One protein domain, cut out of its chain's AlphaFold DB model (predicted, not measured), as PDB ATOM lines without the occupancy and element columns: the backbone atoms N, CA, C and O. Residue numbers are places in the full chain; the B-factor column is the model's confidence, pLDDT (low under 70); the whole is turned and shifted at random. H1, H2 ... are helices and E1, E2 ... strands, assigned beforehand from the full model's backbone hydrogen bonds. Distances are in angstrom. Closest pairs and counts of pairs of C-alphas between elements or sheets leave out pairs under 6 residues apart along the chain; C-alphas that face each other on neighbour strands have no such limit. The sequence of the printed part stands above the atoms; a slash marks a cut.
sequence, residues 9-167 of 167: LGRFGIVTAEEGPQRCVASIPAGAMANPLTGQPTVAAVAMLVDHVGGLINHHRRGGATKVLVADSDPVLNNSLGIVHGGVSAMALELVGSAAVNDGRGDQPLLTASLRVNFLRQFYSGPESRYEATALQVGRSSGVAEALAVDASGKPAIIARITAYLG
ATOM      1  N   LEU A   9      21.231 -44.862 -35.036       75.19
ATOM      2  CA  LEU A   9      22.468 -44.847 -34.251       75.19
ATOM      3  C   LEU A   9      22.201 -44.991 -32.747       75.19
ATOM      4  O   LEU A   9      22.872 -45.773 -32.078       75.19
ATOM      5  N   GLY A  10      21.188 -44.291 -32.225       74.62
ATOM      6  CA  GLY A  10      20.805 -44.398 -30.818       74.62
ATOM      7  C   GLY A  10      20.243 -45.775 -30.469       74.62
ATOM      8  O   GLY A  10      20.583 -46.325 -29.425       74.62
ATOM      9  N   ARG A  11      19.441 -46.380 -31.359       81.38
ATOM     10  CA  ARG A  11      18.881 -47.733 -31.150       81.38
ATOM     11  C   ARG A  11      19.934 -48.829 -31.141       81.38
ATOM     12  O   ARG A  11      19.796 -49.789 -30.391       81.38
ATOM     13  N   PHE A  12      20.972 -48.684 -31.956       75.00
ATOM     14  CA  PHE A  12      22.098 -49.614 -31.968       75.00
ATOM     15  C   PHE A  12      23.128 -49.325 -30.871       75.00
ATOM     16  O   PHE A  12      24.108 -50.054 -30.757       75.00
ATOM     17  N   GLY A  13      22.914 -48.291 -30.049       80.06
ATOM     18  CA  GLY A  13      23.824 -47.937 -28.963       80.06
ATOM     19  C   GLY A  13      25.173 -47.417 -29.453       80.06
ATOM     20  O   GLY A  13      26.165 -47.547 -28.741       80.06
ATOM     21  N   ILE A  14      25.226 -46.849 -30.661       81.06
ATOM     22  CA  ILE A  14      26.459 -46.283 -31.200       81.06
ATOM     23  C   ILE A  14      26.826 -45.035 -30.391       81.06
ATOM     24  O   ILE A  14      25.996 -44.147 -30.174       81.06
ATOM     25  N   VAL A  15      28.084 -44.947 -29.968       82.44
ATOM     26  CA  VAL A  15      28.641 -43.780 -29.277       82.44
ATOM     27  C   VAL A  15      29.790 -43.231 -30.104       82.44
ATOM     28  O   VAL A  15      30.788 -43.911 -30.304       82.44
ATOM     29  N   THR A  16      29.679 -41.987 -30.561       83.50
ATOM     30  CA  THR A  16      30.766 -41.306 -31.282       83.50
ATOM     31  C   THR A  16      31.652 -40.580 -30.274       83.50
ATOM     32  O   THR A  16      31.227 -39.581 -29.702       83.50
ATOM     33  N   ALA A  17      32.841 -41.097 -29.983       78.56
ATOM     34  CA  ALA A  17      33.769 -40.509 -29.017       78.56
ATOM     35  C   ALA A  17      34.531 -39.304 -29.595       78.56
ATOM     36  O   ALA A  17      34.717 -38.313 -28.896       78.56
ATOM     37  N   GLU A  18      34.906 -39.373 -30.873       79.44
ATOM     38  CA  GLU A  18      35.626 -38.321 -31.596       79.44
ATOM     39  C   GLU A  18      35.080 -38.214 -33.024       79.44
ATOM     40  O   GLU A  18      34.757 -39.228 -33.645       79.44
ATOM     41  N   GLU A  19      34.987 -36.996 -33.547       84.00
ATOM     42  CA  GLU A  19      34.548 -36.727 -34.913       84.00
ATOM     43  C   GLU A  19      35.312 -35.523 -35.471       84.00
ATOM     44  O   GLU A  19      35.369 -34.463 -34.842       84.00
ATOM     45  N   GLY A  20      35.934 -35.697 -36.636       73.31
ATOM     46  CA  GLY A  20      36.755 -34.677 -37.269       73.31
ATOM     47  C   GLY A  20      37.305 -35.107 -38.634       73.31
ATOM     48  O   GLY A  20      37.215 -36.270 -39.025       73.31
ATOM     49  N   PRO A  21      37.927 -34.182 -39.387       67.50
ATOM     50  CA  PRO A  21      38.409 -34.449 -40.748       67.50
ATOM     51  C   PRO A  21      39.584 -35.427 -40.817       67.50
ATOM     52  O   PRO A  21      39.849 -35.995 -41.872       67.50
ATOM     53  N   GLN A  22      40.307 -35.648 -39.723       61.72
ATOM     54  CA  GLN A  22      41.447 -36.571 -39.716       61.72
ATOM     55  C   GLN A  22      41.191 -37.842 -38.916       61.72
ATOM     56  O   GLN A  22      41.893 -38.830 -39.116       61.72
ATOM     57  N   ARG A  23      40.194 -37.831 -38.031       62.03
ATOM     58  CA  ARG A  23      39.947 -38.913 -37.091       62.03
ATOM     59  C   ARG A  23      38.484 -38.910 -36.677       62.03
ATOM     60  O   ARG A  23      37.954 -37.878 -36.283       62.03
ATOM     61  N   CYS A  24      37.867 -40.081 -36.753       69.38
ATOM     62  CA  CYS A  24      36.581 -40.357 -36.132       69.38
ATOM     63  C   CYS A  24      36.721 -41.641 -35.322       69.38
ATOM     64  O   CYS A  24      37.272 -42.627 -35.812       69.38
ATOM     65  N   VAL A  25      36.216 -41.624 -34.094       73.75
ATOM     66  CA  VAL A  25      36.218 -42.763 -33.178       73.75
ATOM     67  C   VAL A  25      34.783 -42.988 -32.736       73.75
ATOM     68  O   VAL A  25      34.130 -42.074 -32.228       73.75
ATOM     69  N   ALA A  26      34.280 -44.202 -32.922       77.81
ATOM     70  CA  ALA A  26      32.976 -44.600 -32.426       77.81
ATOM     71  C   ALA A  26      33.018 -46.031 -31.887       77.81
ATOM     72  O   ALA A  26      33.848 -46.832 -32.309       77.81
ATOM     73  N   SER A  27      32.093 -46.351 -30.990       77.06
ATOM     74  CA  SER A  27      31.886 -47.695 -30.460       77.06
ATOM     75  C   SER A  27      30.443 -48.147 -30.664       77.06
ATOM     76  O   SER A  27      29.532 -47.326 -30.781       77.06
ATOM     77  N   ILE A  28      30.240 -49.463 -30.716       77.75
ATOM     78  CA  ILE A  28      28.928 -50.114 -30.736       77.75
ATOM     79  C   ILE A  28      28.964 -51.322 -29.788       77.75
ATOM     80  O   ILE A  28      29.941 -52.074 -29.803       77.75
ATOM     81  N   PRO A  29      27.930 -51.557 -28.967       74.94
ATOM     82  CA  PRO A  29      27.840 -52.773 -28.171       74.94
ATOM     83  C   PRO A  29      27.582 -53.989 -29.073       74.94
ATOM     84  O   PRO A  29      26.475 -54.181 -29.565       74.94
ATOM     85  N   ALA A  30      28.589 -54.842 -29.268       70.81
ATOM     86  CA  ALA A  30      28.466 -56.031 -30.121       70.81
ATOM     87  C   ALA A  30      28.275 -57.348 -29.341       70.81
ATOM     88  O   ALA A  30      27.766 -58.319 -29.899       70.81
ATOM     89  N   GLY A  31      28.613 -57.390 -28.046       66.50
ATOM     90  CA  GLY A  31      28.589 -58.620 -27.236       66.50
ATOM     91  C   GLY A  31      27.211 -59.282 -27.073       66.50
ATOM     92  O   GLY A  31      27.139 -60.475 -26.796       66.50
ATOM     93  N   ALA A  32      26.120 -58.539 -27.278       68.44
ATOM     94  CA  ALA A  32      24.751 -59.064 -27.227       68.44
ATOM     95  C   ALA A  32      24.162 -59.385 -28.615       68.44
ATOM     96  O   ALA A  32      23.020 -59.834 -28.713       68.44
ATOM     97  N   MET A  33      24.903 -59.131 -29.698       71.31
ATOM     98  CA  MET A  33      24.392 -59.255 -31.059       71.31
ATOM     99  C   MET A  33      24.813 -60.603 -31.658       71.31
ATOM    100  O   MET A  33      25.967 -60.799 -32.034       71.31
ATOM    101  N   ALA A  34      23.865 -61.535 -31.766       74.62
ATOM    102  CA  ALA A  34      24.074 -62.847 -32.373       74.62
ATOM    103  C   ALA A  34      23.352 -62.966 -33.721       74.62
ATOM    104  O   ALA A  34      22.298 -62.371 -33.952       74.62
ATOM    105  N   ASN A  35      23.918 -63.759 -34.623       67.44
ATOM    106  CA  ASN A  35      23.264 -64.170 -35.851       67.44
ATOM    107  C   ASN A  35      22.108 -65.129 -35.497       67.44
ATOM    108  O   ASN A  35      22.364 -66.188 -34.922       67.44
ATOM    109  N   PRO A  36      20.852 -64.816 -35.862       70.38
ATOM    110  CA  PRO A  36      19.690 -65.616 -35.470       70.38
ATOM    111  C   PRO A  36      19.652 -67.008 -36.118       70.38
ATOM    112  O   PRO A  36      18.919 -67.874 -35.654       70.38
ATOM    113  N   LEU A  37      20.430 -67.234 -37.179       67.00
ATOM    114  CA  LEU A  37      20.503 -68.513 -37.883       67.00
ATOM    115  C   LEU A  37      21.577 -69.441 -37.307       67.00
ATOM    116  O   LEU A  37      21.440 -70.656 -37.393       67.00
ATOM    117  N   THR A  38      22.656 -68.885 -36.746       74.31
ATOM    118  CA  THR A  38      23.821 -69.670 -36.292       74.31
ATOM    119  C   THR A  38      24.085 -69.573 -34.791       74.31
ATOM    120  O   THR A  38      24.895 -70.336 -34.267       74.31
ATOM    121  N   GLY A  39      23.455 -68.622 -34.095       71.44
ATOM    122  CA  GLY A  39      23.691 -68.326 -32.679       71.44
ATOM    123  C   GLY A  39      25.074 -67.739 -32.373       71.44
ATOM    124  O   GLY A  39      25.379 -67.473 -31.215       71.44
ATOM    125  N   GLN A  40      25.916 -67.538 -33.388       75.19
ATOM    126  CA  GLN A  40      27.263 -66.980 -33.245       75.19
ATOM    127  C   GLN A  40      27.220 -65.449 -33.173       75.19
ATOM    128  O   GLN A  40      26.273 -64.858 -33.700       75.19
ATOM    129  N   PRO A  41      28.240 -64.779 -32.603       66.88
ATOM    130  CA  PRO A  41      28.362 -63.323 -32.673       66.88
ATOM    131  C   PRO A  41      28.220 -62.803 -34.111       66.88
ATOM    132  O   PRO A  41      28.772 -63.378 -35.053       66.88
ATOM    133  N   THR A  42      27.454 -61.729 -34.302       69.12
ATOM    134  CA  THR A  42      27.226 -61.165 -35.637       69.12
ATOM    135  C   THR A  42      28.332 -60.199 -36.044       69.12
ATOM    136  O   THR A  42      28.714 -59.305 -35.293       69.12
ATOM    137  N   VAL A  43      28.780 -60.301 -37.296       71.12
ATOM    138  CA  VAL A  43      29.663 -59.299 -37.918       71.12
ATOM    139  C   VAL A  43      28.918 -58.014 -38.305       71.12
ATOM    140  O   VAL A  43      29.550 -57.007 -38.615       71.12
ATOM    141  N   ALA A  44      27.579 -58.013 -38.257       67.62
ATOM    142  CA  ALA A  44      26.757 -56.863 -38.638       67.62
ATOM    143  C   ALA A  44      27.013 -55.628 -37.761       67.62
ATOM    144  O   ALA A  44      27.001 -54.512 -38.269       67.62
ATOM    145  N   ALA A  45      27.297 -55.820 -36.467       73.25
ATOM    146  CA  ALA A  45      27.638 -54.726 -35.558       73.25
ATOM    147  C   ALA A  45      28.872 -53.960 -36.054       73.25
ATOM    148  O   ALA A  45      28.874 -52.734 -36.127       73.25
ATOM    149  N   VAL A  46      29.891 -54.707 -36.482       72.94
ATOM    150  CA  VAL A  46      31.127 -54.143 -37.021       72.94
ATOM    151  C   VAL A  46      30.881 -53.470 -38.359       72.94
ATOM    152  O   VAL A  46      31.354 -52.359 -38.574       72.94
ATOM    153  N   ALA A  47      30.100 -54.101 -39.236       72.81
ATOM    154  CA  ALA A  47      29.756 -53.520 -40.525       72.81
ATOM    155  C   ALA A  47      29.054 -52.161 -40.376       72.81
ATOM    156  O   ALA A  47      29.437 -51.202 -41.038       72.81
ATOM    157  N   MET A  48      28.087 -52.058 -39.460       74.94
ATOM    158  CA  MET A  48      27.406 -50.794 -39.161       74.94
ATOM    159  C   MET A  48      28.343 -49.754 -38.545       74.94
ATOM    160  O   MET A  48      28.239 -48.575 -38.868       74.94
ATOM    161  N   LEU A  49      29.251 -50.166 -37.654       77.81
ATOM    162  CA  LEU A  49      30.203 -49.237 -37.048       77.81
ATOM    163  C   LEU A  49      31.176 -48.674 -38.090       77.81
ATOM    164  O   LEU A  49      31.440 -47.474 -38.091       77.81
ATOM    165  N   VAL A  50      31.677 -49.529 -38.984       75.62
ATOM    166  CA  VAL A  50      32.560 -49.138 -40.091       75.62
ATOM    167  C   VAL A  50      31.836 -48.193 -41.049       75.62
ATOM    168  O   VAL A  50      32.397 -47.156 -41.391       75.62
ATOM    169  N   ASP A  51      30.594 -48.505 -41.427       70.25
ATOM    170  CA  ASP A  51      29.764 -47.631 -42.264       70.25
ATOM    171  C   ASP A  51      29.557 -46.254 -41.616       70.25
ATOM    172  O   ASP A  51      29.819 -45.224 -42.237       70.25
ATOM    173  N   HIS A  52      29.200 -46.223 -40.327       80.31
ATOM    174  CA  HIS A  52      29.010 -44.980 -39.580       80.31
ATOM    175  C   HIS A  52      30.289 -44.135 -39.525       80.31
ATOM    176  O   HIS A  52      30.283 -42.970 -39.924       80.31
ATOM    177  N   VAL A  53      31.411 -44.713 -39.080       77.19
ATOM    178  CA  VAL A  53      32.699 -44.000 -38.976       77.19
ATOM    179  C   VAL A  53      33.184 -43.538 -40.351       77.19
ATOM    180  O   VAL A  53      33.640 -42.402 -40.495       77.19
ATOM    181  N   GLY A  54      33.041 -44.384 -41.370       69.88
ATOM    182  CA  GLY A  54      33.357 -44.056 -42.753       69.88
ATOM    183  C   GLY A  54      32.531 -42.898 -43.294       69.88
ATOM    184  O   GLY A  54      33.083 -41.969 -43.886       69.88
ATOM    185  N   GLY A  55      31.224 -42.908 -43.037       68.75
ATOM    186  CA  GLY A  55      30.314 -41.819 -43.375       68.75
ATOM    187  C   GLY A  55      30.709 -40.501 -42.708       68.75
ATOM    188  O   GLY A  55      30.781 -39.476 -43.388       68.75
ATOM    189  N   LEU A  56      31.038 -40.525 -41.411       74.69
ATOM    190  CA  LEU A  56      31.478 -39.338 -40.667       74.69
ATOM    191  C   LEU A  56      32.788 -38.764 -41.216       74.69
ATOM    192  O   LEU A  56      32.878 -37.561 -41.471       74.69
ATOM    193  N   ILE A  57      33.790 -39.620 -41.444       69.81
ATOM    194  CA  ILE A  57      35.073 -39.216 -42.030       69.81
ATOM    195  C   ILE A  57      34.852 -38.631 -43.424       69.81
ATOM    196  O   ILE A  57      35.359 -37.554 -43.718       69.81
ATOM    197  N   ASN A  58      34.068 -39.289 -44.279       65.81
ATOM    198  CA  ASN A  58      33.779 -38.793 -45.624       65.81
ATOM    199  C   ASN A  58      33.023 -37.457 -45.601       65.81
ATOM    200  O   ASN A  58      33.317 -36.574 -46.407       65.81
ATOM    201  N   HIS A  59      32.095 -37.277 -44.661       71.06
ATOM    202  CA  HIS A  59      31.399 -36.010 -44.456       71.06
ATOM    203  C   HIS A  59      32.373 -34.878 -44.097       71.06
ATOM    204  O   HIS A  59      32.324 -33.815 -44.716       71.06
ATOM    205  N   HIS A  60      33.302 -35.124 -43.167       68.88
ATOM    206  CA  HIS A  60      34.292 -34.132 -42.734       68.88
ATOM    207  C   HIS A  60      35.393 -33.881 -43.767       68.88
ATOM    208  O   HIS A  60      35.940 -32.784 -43.852       68.88
ATOM    209  N   ARG A  61      35.738 -34.900 -44.556       63.12
ATOM    210  CA  ARG A  61      36.822 -34.885 -45.545       63.12
ATOM    211  C   ARG A  61      36.362 -34.560 -46.943       63.12
ATOM    212  O   ARG A  61      37.008 -34.981 -47.906       63.12
ATOM    213  N   ARG A  62      35.305 -33.773 -47.080       65.44
ATOM    214  CA  ARG A  62      35.097 -33.025 -48.317       65.44
ATOM    215  C   ARG A  62      36.306 -32.068 -48.496       65.44
ATOM    216  O   ARG A  62      36.232 -30.907 -48.125       65.44
ATOM    217  N   GLY A  63      37.440 -32.615 -48.986       51.03
ATOM    218  CA  GLY A  63      38.737 -31.977 -49.292       51.03
ATOM    219  C   GLY A  63      40.023 -32.450 -48.546       51.03
ATOM    220  O   GLY A  63      40.588 -31.634 -47.825       51.03
ATOM    221  N   GLY A  64      40.582 -33.672 -48.735       47.97
ATOM    222  CA  GLY A  64      42.003 -33.941 -48.354       47.97
ATOM    223  C   GLY A  64      42.508 -35.406 -48.234       47.97
ATOM    224  O   GLY A  64      41.766 -36.292 -47.798       47.97
ATOM    225  N   ALA A  65      43.825 -35.620 -48.446       52.47
ATOM    226  CA  ALA A  65      44.448 -36.769 -49.151       52.47
ATOM    227  C   ALA A  65      45.042 -37.992 -48.396       52.47
ATOM    228  O   ALA A  65      45.599 -38.874 -49.043       52.47
ATOM    229  N   THR A  66      44.917 -38.145 -47.073       47.44
ATOM    230  CA  THR A  66      45.394 -39.379 -46.382       47.44
ATOM    231  C   THR A  66      44.363 -39.975 -45.437       47.44
ATOM    232  O   THR A  66      44.062 -39.366 -44.415       47.44
ATOM    233  N   LYS A  67      43.815 -41.148 -45.765       60.94
ATOM    234  CA  LYS A  67      42.668 -41.749 -45.069       60.94
ATOM    235  C   LYS A  67      43.162 -42.838 -44.108       60.94
ATOM    236  O   LYS A  67      43.538 -43.922 -44.545       60.94
ATOM    237  N   VAL A  68      43.206 -42.525 -42.814       58.31
ATOM    238  CA  VAL A  68      43.599 -43.458 -41.747       58.31
ATOM    239  C   VAL A  68      42.360 -43.827 -40.937       58.31
ATOM    240  O   VAL A  68      41.592 -42.945 -40.558       58.31
ATOM    241  N   LEU A  69      42.171 -45.117 -40.666       55.22
ATOM    242  CA  LEU A  69      41.131 -45.635 -39.779       55.22
ATOM    243  C   LEU A  69      41.792 -46.298 -38.567       55.22
ATOM    244  O   LEU A  69      42.631 -47.181 -38.722       55.22
ATOM    245  N   VAL A  70      41.405 -45.893 -37.362       56.25
ATOM    246  CA  VAL A  70      41.859 -46.510 -36.108       56.25
ATOM    247  C   VAL A  70      40.685 -47.280 -35.517       56.25
ATOM    248  O   VAL A  70      39.577 -46.752 -35.453       56.25
ATOM    249  N   ALA A  71      40.925 -48.524 -35.110       52.31
ATOM    250  CA  ALA A  71      39.951 -49.342 -34.400       52.31
ATOM    251  C   ALA A  71      40.533 -49.694 -33.032       52.31
ATOM    252  O   ALA A  71      41.591 -50.326 -32.966       52.31
ATOM    253  N   ASP A  72      39.848 -49.276 -31.967       51.84
ATOM    254  CA  ASP A  72      40.205 -49.658 -30.604       51.84
ATOM    255  C   ASP A  72      40.039 -51.169 -30.409       51.84
ATOM    256  O   ASP A  72      39.209 -51.824 -31.050       51.84
ATOM    257  N   SER A  73      40.845 -51.730 -29.511       53.62
ATOM    258  CA  SER A  73      40.835 -53.160 -29.233       53.62
ATOM    259  C   SER A  73      39.553 -53.550 -28.500       53.62
ATOM    260  O   SER A  73      39.391 -53.220 -27.324       53.62
ATOM    261  N   ASP A  74      38.669 -54.289 -29.164       54.38
ATOM    262  CA  ASP A  74      37.502 -54.914 -28.540       54.38
ATOM    263  C   ASP A  74      37.552 -56.439 -28.759       54.38
ATOM    264  O   ASP A  74      37.655 -56.887 -29.908       54.38
ATOM    265  N   PRO A  75      37.477 -57.263 -27.692       52.62
ATOM    266  CA  PRO A  75      37.451 -58.722 -27.793       52.62
ATOM    267  C   PRO A  75      36.395 -59.282 -28.753       52.62
ATOM    268  O   PRO A  75      36.590 -60.369 -29.289       52.62
ATOM    269  N   VAL A  76      35.300 -58.561 -29.006       53.62
ATOM    270  CA  VAL A  76      34.249 -58.978 -29.946       53.62
ATOM    271  C   VAL A  76      34.695 -58.934 -31.411       53.62
ATOM    272  O   VAL A  76      34.123 -59.615 -32.260       53.62
ATOM    273  N   LEU A  77      35.728 -58.143 -31.719       47.44
ATOM    274  CA  LEU A  77      36.326 -58.059 -33.053       47.44
ATOM    275  C   LEU A  77      37.297 -59.207 -33.306       47.44
ATOM    276  O   LEU A  77      37.730 -59.405 -34.444       47.44
ATOM    277  N   ASN A  78      37.634 -59.960 -32.263       53.06
ATOM    278  CA  ASN A  78      38.558 -61.066 -32.339       53.06
ATOM    279  C   ASN A  78      37.822 -62.364 -32.696       53.06
ATOM    280  O   ASN A  78      36.703 -62.627 -32.265       53.06
ATOM    281  N   ASN A  79      38.466 -63.208 -33.492       47.09
ATOM    282  CA  ASN A  79      38.049 -64.589 -33.674       47.09
ATOM    283  C   ASN A  79      38.295 -65.400 -32.387       47.09
ATOM    284  O   ASN A  79      38.904 -64.919 -31.431       47.09
ATOM    285  N   SER A  80      37.890 -66.670 -32.387       45.59
ATOM    286  CA  SER A  80      38.053 -67.591 -31.251       45.59
ATOM    287  C   SER A  80      39.509 -67.823 -30.807       45.59
ATOM    288  O   SER A  80      39.736 -68.511 -29.818       45.59
ATOM    289  N   LEU A  81      40.493 -67.272 -31.530       43.56
ATOM    290  CA  LEU A  81      41.923 -67.302 -31.211       43.56
ATOM    291  C   LEU A  81      42.446 -65.957 -30.664       43.56
ATOM    292  O   LEU A  81      43.647 -65.825 -30.455       43.56
ATOM    293  N   GLY A  82      41.583 -64.957 -30.444       52.28
ATOM    294  CA  GLY A  82      41.977 -63.646 -29.911       52.28
ATOM    295  C   GLY A  82      42.574 -62.681 -30.946       52.28
ATOM    296  O   GLY A  82      43.206 -61.702 -30.564       52.28
ATOM    297  N   ILE A  83      42.381 -62.943 -32.244       57.78
ATOM    298  CA  ILE A  83      42.952 -62.165 -33.359       57.78
ATOM    299  C   ILE A  83      41.829 -61.460 -34.112       57.78
ATOM    300  O   ILE A  83      40.808 -62.095 -34.374       57.78
ATOM    301  N   VAL A  84      42.020 -60.208 -34.543       58.41
ATOM    302  CA  VAL A  84      40.994 -59.463 -35.296       58.41
ATOM    303  C   VAL A  84      40.505 -60.287 -36.491       58.41
ATOM    304  O   VAL A  84      41.292 -60.764 -37.313       58.41
ATOM    305  N   HIS A  85      39.191 -60.468 -36.593       68.19
ATOM    306  CA  HIS A  85      38.567 -61.301 -37.609       68.19
ATOM    307  C   HIS A  85      38.932 -60.807 -39.018       68.19
ATOM    308  O   HIS A  85      38.855 -59.613 -39.324       68.19
ATOM    309  N   GLY A  86      39.287 -61.729 -39.920       67.94
ATOM    310  CA  GLY A  86      39.760 -61.373 -41.261       67.94
ATOM    311  C   GLY A  86      38.763 -60.524 -42.056       67.94
ATOM    312  O   GLY A  86      39.160 -59.582 -42.734       67.94
ATOM    313  N   GLY A  87      37.462 -60.793 -41.898       69.69
ATOM    314  CA  GLY A  87      36.384 -59.979 -42.476       69.69
ATOM    315  C   GLY A  87      36.313 -58.541 -41.940       69.69
ATOM    316  O   GLY A  87      36.075 -57.625 -42.716       69.69
ATOM    317  N   VAL A  88      36.595 -58.322 -40.651       73.12
ATOM    318  CA  VAL A  88      36.634 -56.976 -40.049       73.12
ATOM    319  C   VAL A  88      37.791 -56.176 -40.633       73.12
ATOM    320  O   VAL A  88      37.615 -55.046 -41.082       73.12
ATOM    321  N   SER A  89      38.963 -56.807 -40.717       78.88
ATOM    322  CA  SER A  89      40.126 -56.184 -41.344       78.88
ATOM    323  C   SER A  89      39.909 -55.921 -42.834       78.88
ATOM    324  O   SER A  89      40.317 -54.876 -43.324       78.88
ATOM    325  N   ALA A  90      39.239 -56.823 -43.555       81.69
ATOM    326  CA  ALA A  90      38.911 -56.623 -44.964       81.69
ATOM    327  C   ALA A  90      37.985 -55.414 -45.181       81.69
ATOM    328  O   ALA A  90      38.236 -54.633 -46.093       81.69
ATOM    329  N   MET A  91      36.971 -55.218 -44.328       80.75
ATOM    330  CA  MET A  91      36.100 -54.037 -44.389       80.75
ATOM    331  C   MET A  91      36.864 -52.743 -44.108       80.75
ATOM    332  O   MET A  91      36.740 -51.780 -44.855       80.75
ATOM    333  N   ALA A  92      37.683 -52.729 -43.057       79.19
ATOM    334  CA  ALA A  92      38.503 -51.572 -42.717       79.19
ATOM    335  C   ALA A  92      39.463 -51.194 -43.858       79.19
ATOM    336  O   ALA A  92      39.570 -50.021 -44.210       79.19
ATOM    337  N   LEU A  93      40.114 -52.194 -44.464       84.31
ATOM    338  CA  LEU A  93      40.994 -52.031 -45.622       84.31
ATOM    339  C   LEU A  93      40.247 -51.490 -46.844       84.31
ATOM    340  O   LEU A  93      40.751 -50.582 -47.502       84.31
ATOM    341  N   GLU A  94      39.059 -52.027 -47.138       86.50
ATOM    342  CA  GLU A  94      38.193 -51.531 -48.212       86.50
ATOM    343  C   GLU A  94      37.876 -50.054 -48.009       86.50
ATOM    344  O   GLU A  94      38.095 -49.262 -48.922       86.50
ATOM    345  N   LEU A  95      37.486 -49.675 -46.792       80.44
ATOM    346  CA  LEU A  95      37.091 -48.314 -46.475       80.44
ATOM    347  C   LEU A  95      38.226 -47.316 -46.710       80.44
ATOM    348  O   LEU A  95      38.038 -46.306 -47.394       80.44
ATOM    349  N   VAL A  96      39.422 -47.596 -46.176       78.81
ATOM    350  CA  VAL A  96      40.564 -46.687 -46.344       78.81
ATOM    351  C   VAL A  96      41.001 -46.595 -47.804       78.81
ATOM    352  O   VAL A  96      41.310 -45.500 -48.273       78.81
ATOM    353  N   GLY A  97      40.982 -47.697 -48.561       84.94
ATOM    354  CA  GLY A  97      41.392 -47.656 -49.963       84.94
ATOM    355  C   GLY A  97      40.330 -47.099 -50.908       84.94
ATOM    356  O   GLY A  97      40.692 -46.394 -51.847       84.94
ATOM    357  N   SER A  98      39.041 -47.308 -50.630       83.44
ATOM    358  CA  SER A  98      37.934 -46.623 -51.308       83.44
ATOM    359  C   SER A  98      38.039 -45.115 -51.102       83.44
ATOM    360  O   SER A  98      37.999 -44.341 -52.059       83.44
ATOM    361  N   ALA A  99      38.291 -44.685 -49.865       79.81
ATOM    362  CA  ALA A  99      38.503 -43.281 -49.559       79.81
ATOM    363  C   ALA A  99      39.772 -42.720 -50.238       79.81
ATOM    364  O   ALA A  99      39.788 -41.548 -50.609       79.81
ATOM    365  N   ALA A 100      40.823 -43.530 -50.428       83.38
ATOM    366  CA  ALA A 100      42.033 -43.119 -51.140       83.38
ATOM    367  C   ALA A 100      41.796 -42.931 -52.651       83.38
ATOM    368  O   ALA A 100      42.213 -41.918 -53.204       83.38
ATOM    369  N   VAL A 101      41.103 -43.858 -53.329       87.06
ATOM    370  CA  VAL A 101      40.812 -43.727 -54.777       87.06
ATOM    371  C   VAL A 101      39.749 -42.672 -55.090       87.06
ATOM    372  O   VAL A 101      39.683 -42.183 -56.218       87.06
ATOM    373  N   ASN A 102      38.917 -42.332 -54.105       83.31
ATOM    374  CA  ASN A 102      37.862 -41.330 -54.226       83.31
ATOM    375  C   ASN A 102      38.251 -39.952 -53.679       83.31
ATOM    376  O   ASN A 102      37.410 -39.052 -53.654       83.31
ATOM    377  N   ASP A 103      39.504 -39.747 -53.267       80.06
ATOM    378  CA  ASP A 103      39.917 -38.433 -52.789       80.06
ATOM    379  C   ASP A 103      39.804 -37.371 -53.893       80.06
ATOM    380  O   ASP A 103      40.236 -37.570 -55.029       80.06
ATOM    381  N   GLY A 104      39.158 -36.251 -53.567       75.81
ATOM    382  CA  GLY A 104      38.880 -35.175 -54.521       75.81
ATOM    383  C   GLY A 104      37.831 -35.505 -55.593       75.81
ATOM    384  O   GLY A 104      37.557 -34.655 -56.440       75.81
ATOM    385  N   ARG A 105      37.211 -36.695 -55.572       76.88
ATOM    386  CA  ARG A 105      36.075 -37.008 -56.448       76.88
ATOM    387  C   ARG A 105      34.791 -36.442 -55.839       76.88
ATOM    388  O   ARG A 105      34.518 -36.639 -54.659       76.88
ATOM    389  N   GLY A 106      34.032 -35.703 -56.649       71.12
ATOM    390  CA  GLY A 106      32.702 -35.200 -56.295       71.12
ATOM    391  C   GLY A 106      31.632 -36.281 -56.468       71.12
ATOM    392  O   GLY A 106      31.811 -37.419 -56.050       71.12
ATOM    393  N   ASP A 107      30.549 -35.955 -57.169       76.38
ATOM    394  CA  ASP A 107      29.353 -36.811 -57.273       76.38
ATOM    395  C   ASP A 107      29.513 -38.065 -58.163       76.38
ATOM    396  O   ASP A 107      28.544 -38.768 -58.434       76.38
ATOM    397  N   GLN A 108      30.730 -38.361 -58.631       82.06
ATOM    398  CA  GLN A 108      31.043 -39.532 -59.462       82.06
ATOM    399  C   GLN A 108      32.123 -40.410 -58.805       82.06
ATOM    400  O   GLN A 108      33.267 -40.468 -59.293       82.06
ATOM    401  N   PRO A 109      31.799 -41.069 -57.674       83.12
ATOM    402  CA  PRO A 109      32.730 -41.960 -57.003       83.12
ATOM    403  C   PRO A 109      32.984 -43.221 -57.839       83.12
ATOM    404  O   PRO A 109      32.126 -43.700 -58.579       83.12
ATOM    405  N   LEU A 110      34.186 -43.770 -57.704       81.75
ATOM    406  CA  LEU A 110      34.505 -45.125 -58.119       81.75
ATOM    407  C   LEU A 110      33.985 -46.095 -57.054       81.75
ATOM    408  O   LEU A 110      34.253 -45.928 -55.863       81.75
ATOM    409  N   LEU A 111      33.274 -47.122 -57.501       87.25
ATOM    410  CA  LEU A 111      32.760 -48.213 -56.690       87.25
ATOM    411  C   LEU A 111      33.781 -49.345 -56.650       87.25
ATOM    412  O   LEU A 111      34.299 -49.763 -57.690       87.25
ATOM    413  N   THR A 112      34.064 -49.857 -55.456       89.00
ATOM    414  CA  THR A 112      34.954 -51.005 -55.279       89.00
ATOM    415  C   THR A 112      34.407 -52.216 -56.031       89.00
ATOM    416  O   THR A 112      33.299 -52.678 -55.779       89.00
ATOM    417  N   ALA A 113      35.215 -52.750 -56.944       91.12
ATOM    418  CA  ALA A 113      34.868 -53.898 -57.774       91.12
ATOM    419  C   ALA A 113      35.636 -55.157 -57.372       91.12
ATOM    420  O   ALA A 113      35.150 -56.271 -57.544       91.12
ATOM    421  N   SER A 114      36.844 -54.998 -56.825       94.88
ATOM    422  CA  SER A 114      37.564 -56.105 -56.206       94.88
ATOM    423  C   SER A 114      38.413 -55.655 -55.028       94.88
ATOM    424  O   SER A 114      38.964 -54.554 -55.017       94.88
ATOM    425  N   LEU A 115      38.535 -56.563 -54.063       92.50
ATOM    426  CA  LEU A 115      39.398 -56.465 -52.899       92.50
ATOM    427  C   LEU A 115      40.180 -57.777 -52.784       92.50
ATOM    428  O   LEU A 115      39.594 -58.845 -52.609       92.50
ATOM    429  N   ARG A 116      41.508 -57.710 -52.871       96.00
ATOM    430  CA  ARG A 116      42.397 -58.852 -52.620       96.00
ATOM    431  C   ARG A 116      43.131 -58.623 -51.313       96.00
ATOM    432  O   ARG A 116      43.948 -57.713 -51.257       96.00
ATOM    433  N   VAL A 117      42.895 -59.470 -50.316       92.12
ATOM    434  CA  VAL A 117      43.512 -59.376 -48.983       92.12
ATOM    435  C   VAL A 117      44.522 -60.504 -48.792       92.12
ATOM    436  O   VAL A 117      44.229 -61.655 -49.106       92.12
ATOM    437  N   ASN A 118      45.700 -60.185 -48.257       93.44
ATOM    438  CA  ASN A 118      46.699 -61.156 -47.828       93.44
ATOM    439  C   ASN A 118      47.016 -60.926 -46.349       93.44
ATOM    440  O   ASN A 118      47.374 -59.819 -45.941       93.44
ATOM    441  N   PHE A 119      46.909 -61.990 -45.557       89.25
ATOM    442  CA  PHE A 119      47.229 -61.993 -44.132       89.25
ATOM    443  C   PHE A 119      48.674 -62.458 -43.968       89.25
ATOM    444  O   PHE A 119      48.974 -63.632 -44.160       89.25
ATOM    445  N   LEU A 120      49.577 -61.527 -43.664       89.75
ATOM    446  CA  LEU A 120      51.010 -61.816 -43.557       89.75
ATOM    447  C   LEU A 120      51.347 -62.432 -42.196       89.75
ATOM    448  O   LEU A 120      52.256 -63.250 -42.081       89.75
ATOM    449  N   ARG A 121      50.619 -62.008 -41.159       87.69
ATOM    450  CA  ARG A 121      50.740 -62.470 -39.773       87.69
ATOM    451  C   ARG A 121      49.496 -62.082 -38.981       87.69
ATOM    452  O   ARG A 121      48.629 -61.365 -39.477       87.69
ATOM    453  N   GLN A 122      49.415 -62.569 -37.750       80.06
ATOM    454  CA  GLN A 122      48.316 -62.253 -36.842       80.06
ATOM    455  C   GLN A 122      48.277 -60.745 -36.564       80.06
ATOM    456  O   GLN A 122      49.308 -60.140 -36.266       80.06
ATOM    457  N   PHE A 123      47.091 -60.150 -36.683       78.19
ATOM    458  CA  PHE A 123      46.859 -58.736 -36.410       78.19
ATOM    459  C   PHE A 123      46.124 -58.585 -35.082       78.19
ATOM    460  O   PHE A 123      44.992 -59.048 -34.925       78.19
ATOM    461  N   TYR A 124      46.787 -57.928 -34.138       73.50
ATOM    462  CA  TYR A 124      46.227 -57.569 -32.847       73.50
ATOM    463  C   TYR A 124      45.922 -56.075 -32.872       73.50
ATOM    464  O   TYR A 124      46.833 -55.262 -33.053       73.50
ATOM    465  N   SER A 125      44.644 -55.724 -32.728       63.09
ATOM    466  CA  SER A 125      44.250 -54.329 -32.546       63.09
ATOM    467  C   SER A 125      44.746 -53.842 -31.181       63.09
ATOM    468  O   SER A 125      44.705 -54.568 -30.186       63.09
ATOM    469  N   GLY A 126      45.259 -52.620 -31.163       64.25
ATOM    470  CA  GLY A 126      45.769 -51.916 -29.995       64.25
ATOM    471  C   GLY A 126      45.834 -50.409 -30.268       64.25
ATOM    472  O   GLY A 126      45.560 -49.991 -31.393       64.25
ATOM    473  N   PRO A 127      46.230 -49.590 -29.279       59.09
ATOM    474  CA  PRO A 127      46.118 -48.126 -29.351       59.09
ATOM    475  C   PRO A 127      46.805 -47.487 -30.569       59.09
ATOM    476  O   PRO A 127      46.326 -46.498 -31.109       59.09
ATOM    477  N   GLU A 128      47.905 -48.092 -31.021       68.62
ATOM    478  CA  GLU A 128      48.724 -47.616 -32.145       68.62
ATOM    479  C   GLU A 128      48.456 -48.381 -33.454       68.62
ATOM    480  O   GLU A 128      49.096 -48.137 -34.481       68.62
ATOM    481  N   SER A 129      47.530 -49.345 -33.429       74.56
ATOM    482  CA  SER A 129      47.145 -50.090 -34.625       74.56
ATOM    483  C   SER A 129      46.234 -49.246 -35.511       74.56
ATOM    484  O   SER A 129      45.336 -48.555 -35.026       74.56
ATOM    485  N   ARG A 130      46.448 -49.297 -36.824       79.69
ATOM    486  CA  ARG A 130      45.680 -48.491 -37.779       79.69
ATOM    487  C   ARG A 130      45.559 -49.180 -39.123       79.69
ATOM    488  O   ARG A 130      46.389 -50.008 -39.489       79.69
ATOM    489  N   TYR A 131      44.557 -48.776 -39.880       83.06
ATOM    490  CA  TYR A 131      44.433 -49.065 -41.293       83.06
ATOM    491  C   TYR A 131      44.758 -47.799 -42.074       83.06
ATOM    492  O   TYR A 131      44.278 -46.718 -41.740       83.06
ATOM    493  N   GLU A 132      45.575 -47.919 -43.105       84.94
ATOM    494  CA  GLU A 132      45.965 -46.801 -43.961       84.94
ATOM    495  C   GLU A 132      45.958 -47.241 -45.416       84.94
ATOM    496  O   GLU A 132      46.125 -48.425 -45.706       84.94
ATOM    497  N   ALA A 133      45.746 -46.307 -46.336       87.31
ATOM    498  CA  ALA A 133      45.783 -46.608 -47.755       87.31
ATOM    499  C   ALA A 133      46.390 -45.488 -48.585       87.31
ATOM    500  O   ALA A 133      46.236 -44.302 -48.287       87.31
ATOM    501  N   THR A 134      47.011 -45.908 -49.680       89.62
ATOM    502  CA  THR A 134      47.624 -45.051 -50.684       89.62
ATOM    503  C   THR A 134      47.029 -45.396 -52.041       89.62
ATOM    504  O   THR A 134      47.032 -46.559 -52.460       89.62
ATOM    505  N   ALA A 135      46.525 -44.389 -52.751       91.19
ATOM    506  CA  ALA A 135      46.122 -44.564 -54.139       91.19
ATOM    507  C   ALA A 135      47.369 -44.811 -55.002       91.19
ATOM    508  O   ALA A 135      48.312 -44.024 -54.985       91.19
ATOM    509  N   LEU A 136      47.371 -45.910 -55.753       94.19
ATOM    510  CA  LEU A 136      48.439 -46.249 -56.696       94.19
ATOM    511  C   LEU A 136      48.168 -45.656 -58.081       94.19
ATOM    512  O   LEU A 136      49.098 -45.280 -58.786       94.19
ATOM    513  N   GLN A 137      46.894 -45.599 -58.478       94.00
ATOM    514  CA  GLN A 137      46.452 -45.046 -59.754       94.00
ATOM    515  C   GLN A 137      45.012 -44.556 -59.624       94.00
ATOM    516  O   GLN A 137      44.152 -45.306 -59.164       94.00
ATOM    517  N   VAL A 138      44.716 -43.339 -60.082       93.56
ATOM    518  CA  VAL A 138      43.342 -42.812 -60.145       93.56
ATOM    519  C   VAL A 138      43.087 -42.268 -61.543       93.56
ATOM    520  O   VAL A 138      43.665 -41.267 -61.957       93.56
ATOM    521  N   GLY A 139      42.237 -42.965 -62.292       91.88
ATOM    522  CA  GLY A 139      41.809 -42.591 -63.630       91.88
ATOM    523  C   GLY A 139      40.365 -42.091 -63.667       91.88
ATOM    524  O   GLY A 139      39.671 -41.971 -62.655       91.88
ATOM    525  N   ARG A 140      39.878 -41.823 -64.884       91.50
ATOM    526  CA  ARG A 140      38.509 -41.332 -65.098       91.50
ATOM    527  C   ARG A 140      37.457 -42.362 -64.676       91.50
ATOM    528  O   ARG A 140      36.528 -42.012 -63.953       91.50
ATOM    529  N   SER A 141      37.634 -43.614 -65.100       94.50
ATOM    530  CA  SER A 141      36.676 -44.712 -64.900       94.50
ATOM    531  C   SER A 141      37.210 -45.877 -64.068       94.50
ATOM    532  O   SER A 141      36.484 -46.846 -63.874       94.50
ATOM    533  N   SER A 142      38.460 -45.821 -63.604       96.31
ATOM    534  CA  SER A 142      39.059 -46.855 -62.760       96.31
ATOM    535  C   SER A 142      40.029 -46.264 -61.743       96.31
ATOM    536  O   SER A 142      40.584 -45.185 -61.955       96.31
ATOM    537  N   GLY A 143      40.247 -46.980 -60.647       95.38
ATOM    538  CA  GLY A 143      41.198 -46.613 -59.606       95.38
ATOM    539  C   GLY A 143      41.758 -47.848 -58.918       95.38
ATOM    540  O   GLY A 143      41.088 -48.878 -58.836       95.38
ATOM    541  N   VAL A 144      42.996 -47.747 -58.445       97.31
ATOM    542  CA  VAL A 144      43.691 -48.793 -57.698       97.31
ATOM    543  C   VAL A 144      44.321 -48.180 -56.457       97.31
ATOM    544  O   VAL A 144      45.013 -47.167 -56.555       97.31
ATOM    545  N   ALA A 145      44.127 -48.815 -55.304       94.56
ATOM    546  CA  ALA A 145      44.794 -48.459 -54.055       94.56
ATOM    547  C   ALA A 145      45.409 -49.685 -53.381       94.56
ATOM    548  O   ALA A 145      44.950 -50.819 -53.546       94.56
ATOM    549  N   GLU A 146      46.449 -49.428 -52.600       97.31
ATOM    550  CA  GLU A 146      46.991 -50.364 -51.627       97.31
ATOM    551  C   GLU A 146      46.578 -49.915 -50.230       97.31
ATOM    552  O   GLU A 146      46.709 -48.742 -49.894       97.31
ATOM    553  N   ALA A 147      46.063 -50.851 -49.441       92.38
ATOM    554  CA  ALA A 147      45.647 -50.638 -48.067       92.38
ATOM    555  C   ALA A 147      46.411 -51.589 -47.141       92.38
ATOM    556  O   ALA A 147      46.660 -52.745 -47.487       92.38
ATOM    557  N   LEU A 148      46.766 -51.113 -45.956       94.19
ATOM    558  CA  LEU A 148      47.564 -51.826 -44.968       94.19
ATOM    559  C   LEU A 148      46.851 -51.803 -43.622       94.19
ATOM    560  O   LEU A 148      46.329 -50.769 -43.224       94.19
ATOM    561  N   ALA A 149      46.871 -52.928 -42.910       88.81
ATOM    562  CA  ALA A 149      46.629 -52.965 -41.473       88.81
ATOM    563  C   ALA A 149      47.993 -52.985 -40.785       88.81
ATOM    564  O   ALA A 149      48.754 -53.948 -40.934       88.81
ATOM    565  N   VAL A 150      48.315 -51.914 -40.074       87.56
ATOM    566  CA  VAL A 150      49.591 -51.695 -39.402       87.56
ATOM    567  C   VAL A 150      49.407 -51.954 -37.915       87.56
ATOM    568  O   VAL A 150      48.514 -51.388 -37.287       87.56
ATOM    569  N   ASP A 151      50.221 -52.850 -37.361       83.69
ATOM    570  CA  ASP A 151      50.193 -53.161 -35.932       83.69
ATOM    571  C   ASP A 151      50.842 -52.050 -35.087       83.69
ATOM    572  O   ASP A 151      51.444 -51.110 -35.608       83.69
ATOM    573  N   ALA A 152      50.777 -52.193 -33.762       80.00
ATOM    574  CA  ALA A 152      51.388 -51.243 -32.830       80.00
ATOM    575  C   ALA A 152      52.924 -51.129 -32.956       80.00
ATOM    576  O   ALA A 152      53.513 -50.189 -32.436       80.00
ATOM    577  N   SER A 153      53.588 -52.065 -33.648       84.12
ATOM    578  CA  SER A 153      55.026 -51.985 -33.948       84.12
ATOM    579  C   SER A 153      55.333 -51.190 -35.222       84.12
ATOM    580  O   SER A 153      56.495 -51.074 -35.612       84.12
ATOM    581  N   GLY A 154      54.306 -50.664 -35.897       84.81
ATOM    582  CA  GLY A 154      54.440 -49.934 -37.154       84.81
ATOM    583  C   GLY A 154      54.633 -50.835 -38.374       84.81
ATOM    584  O   GLY A 154      54.925 -50.339 -39.460       84.81
ATOM    585  N   LYS A 155      54.474 -52.156 -38.234       90.31
ATOM    586  CA  LYS A 155      54.688 -53.107 -39.326       90.31
ATOM    587  C   LYS A 155      53.346 -53.576 -39.910       90.31
ATOM    588  O   LYS A 155      52.423 -53.880 -39.148       90.31
ATOM    589  N   PRO A 156      53.224 -53.751 -41.239       91.69
ATOM    590  CA  PRO A 156      52.029 -54.340 -41.836       91.69
ATOM    591  C   PRO A 156      51.795 -55.775 -41.344       91.69
ATOM    592  O   PRO A 156      52.713 -56.599 -41.290       91.69
ATOM    593  N   ALA A 157      50.567 -56.081 -40.945       91.25
ATOM    594  CA  ALA A 157      50.107 -57.436 -40.643       91.25
ATOM    595  C   ALA A 157      49.194 -57.979 -41.748       91.25
ATOM    596  O   ALA A 157      49.177 -59.183 -42.014       91.25
ATOM    597  N   ILE A 158      48.471 -57.083 -42.419       93.69
ATOM    598  CA  ILE A 158      47.550 -57.398 -43.507       93.69
ATOM    599  C   ILE A 158      47.783 -56.378 -44.615       93.69
ATOM    600  O   ILE A 158      47.931 -55.189 -44.341       93.69
ATOM    601  N   ILE A 159      47.806 -56.849 -45.856       96.38
ATOM    602  CA  ILE A 159      47.875 -56.007 -47.050       96.38
ATOM    603  C   ILE A 159      46.680 -56.306 -47.939       96.38
ATOM    604  O   ILE A 159      46.321 -57.468 -48.143       96.38
ATOM    605  N   ALA A 160      46.081 -55.264 -48.493       96.25
ATOM    606  CA  ALA A 160      45.007 -55.381 -49.449       96.25
ATOM    607  C   ALA A 160      45.231 -54.515 -50.683       96.25
ATOM    608  O   ALA A 160      45.786 -53.422 -50.613       96.25
ATOM    609  N   ARG A 161      44.755 -55.013 -51.823       98.06
ATOM    610  CA  ARG A 161      44.647 -54.242 -53.057       98.06
ATOM    611  C   ARG A 161      43.192 -54.067 -53.429       98.06
ATOM    612  O   ARG A 161      42.450 -55.049 -53.473       98.06
ATOM    613  N   ILE A 162      42.829 -52.827 -53.718       95.94
ATOM    614  CA  ILE A 162      41.489 -52.426 -54.128       95.94
ATOM    615  C   ILE A 162      41.549 -51.994 -55.578       95.94
ATOM    616  O   ILE A 162      42.426 -51.217 -55.950       95.94
ATOM    617  N   THR A 163      40.602 -52.484 -56.368       96.94
ATOM    618  CA  THR A 163      40.311 -51.969 -57.706       96.94
ATOM    619  C   THR A 163      38.872 -51.484 -57.713       96.94
ATOM    620  O   THR A 163      37.970 -52.232 -57.334       96.94
ATOM    621  N   ALA A 164      38.663 -50.256 -58.169       92.75
ATOM    622  CA  ALA A 164      37.361 -49.611 -58.241       92.75
ATOM    623  C   ALA A 164      37.074 -49.123 -59.669       92.75
ATOM    624  O   ALA A 164      38.006 -48.766 -60.393       92.75
ATOM    625  N   TYR A 165      35.800 -49.093 -60.063       92.56
ATOM    626  CA  TYR A 165      35.334 -48.601 -61.365       92.56
ATOM    627  C   TYR A 165      34.198 -47.598 -61.203       92.56
ATOM    628  O   TYR A 165      33.506 -47.593 -60.193       92.56
ATOM    629  N   LEU A 166      33.997 -46.749 -62.205       89.88
ATOM    630  CA  LEU A 166      32.803 -45.910 -62.260       89.88
ATOM    631  C   LEU A 166      31.562 -46.801 -62.453       89.88
ATOM    632  O   LEU A 166      31.601 -47.704 -63.291       89.88
ATOM    633  N   GLY A 167      30.527 -46.562 -61.644       74.19
ATOM    634  CA  GLY A 167      29.235 -47.254 -61.718       74.19
ATOM    635  C   GLY A 167      28.336 -46.762 -62.841       74.19
ATOM    636  O   GLY A 167      28.576 -45.643 -63.351       74.19
TER     637      GLY A 167
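Overview. This is residues 9 to 167 of the 167 residues of the protein "4HBT domain-containing protein" of Mycobacterium sp. JS623 (UniProt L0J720). A twisted, curled sheet of five strands wraps round helix H2, which lies in the core. Helix H1 lies side by side with H2, and the small hairpin of E1 and E2 packs on H1 through E2. The printed part has 159 residues, with two named helices and seven named strands in the order E1 E2 H1 E3 H2 E4 E5 E6 E7; its class is mixed, helices and strands. The large sheet runs E3 E5 E6 E7 E4, and both sheets are antiparallel throughout. The whole is compact, with a radius of gyration of the C-alphas of 15.4 A and spans of 44 by 36 by 32 A.

Arrangement. Begin with E1, residues 15 to 18, and E2, residues 25 to 27, a hairpin in which N 17 and O 25 are 2.8 A apart. Next comes H1, residues 44 to 60; its closest C-alphas to E2 are Val 53 and Ala 26, 6.6 A apart. E3, residues 67 to 69, is near H1. H2, residues 86 to 101, touches H1 at Leu 95 and Gly 54, C-alphas 6.8 A apart, the same way at a shallow tilt of 18 degrees. In both helices every O i to N i+4 pair is within hydrogen-bond range. E4, residues 110 to 119, bends by 58 degrees at residue 113. E5, residues 130 to 138, pairs with E3 through N 69 and O 131, 2.9 A. E6, residues 142 to 150, forms a hairpin with E5, with N 134 and O 146 at 2.9 A. E7, residues 156 to 166, forms a hairpin with E6, with N 147 and O 160 at 2.8 A, and pairs with E4 through N 118 and O 159, 2.8 A. E5 E6 E7 are a meander, each strand the antiparallel neighbour of the one before; with E4, the antiparallel neighbour of E7, they make a Greek key. The sheet curls round H2, whose Gly 97 has its C-alpha 5.0 A from that of Ala 133 in E5.

Along the chain. Find C-alpha 15 at (28.641, -43.780, -29.277), where E1 begins. H1 runs 24.3 A from C-alpha 44 at (26.757, -56.863, -38.638), and H2 22.3 A. E4 measures 25.3 A, E5 23.2 A and E6 26.1 A. E7 runs 29.3 A to C-alpha 166 at (32.803, -45.910, -62.260).

Size, cuts and confidence. The C-alphas farthest apart, those of Gly 39 and Arg 140, are 44.7 A apart. The printed part has no cut. The links E2 to H1 and E3 to H2 are long. Mean pLDDT of the printed part is 76.5; look for low values at residues 60 to 87, among others.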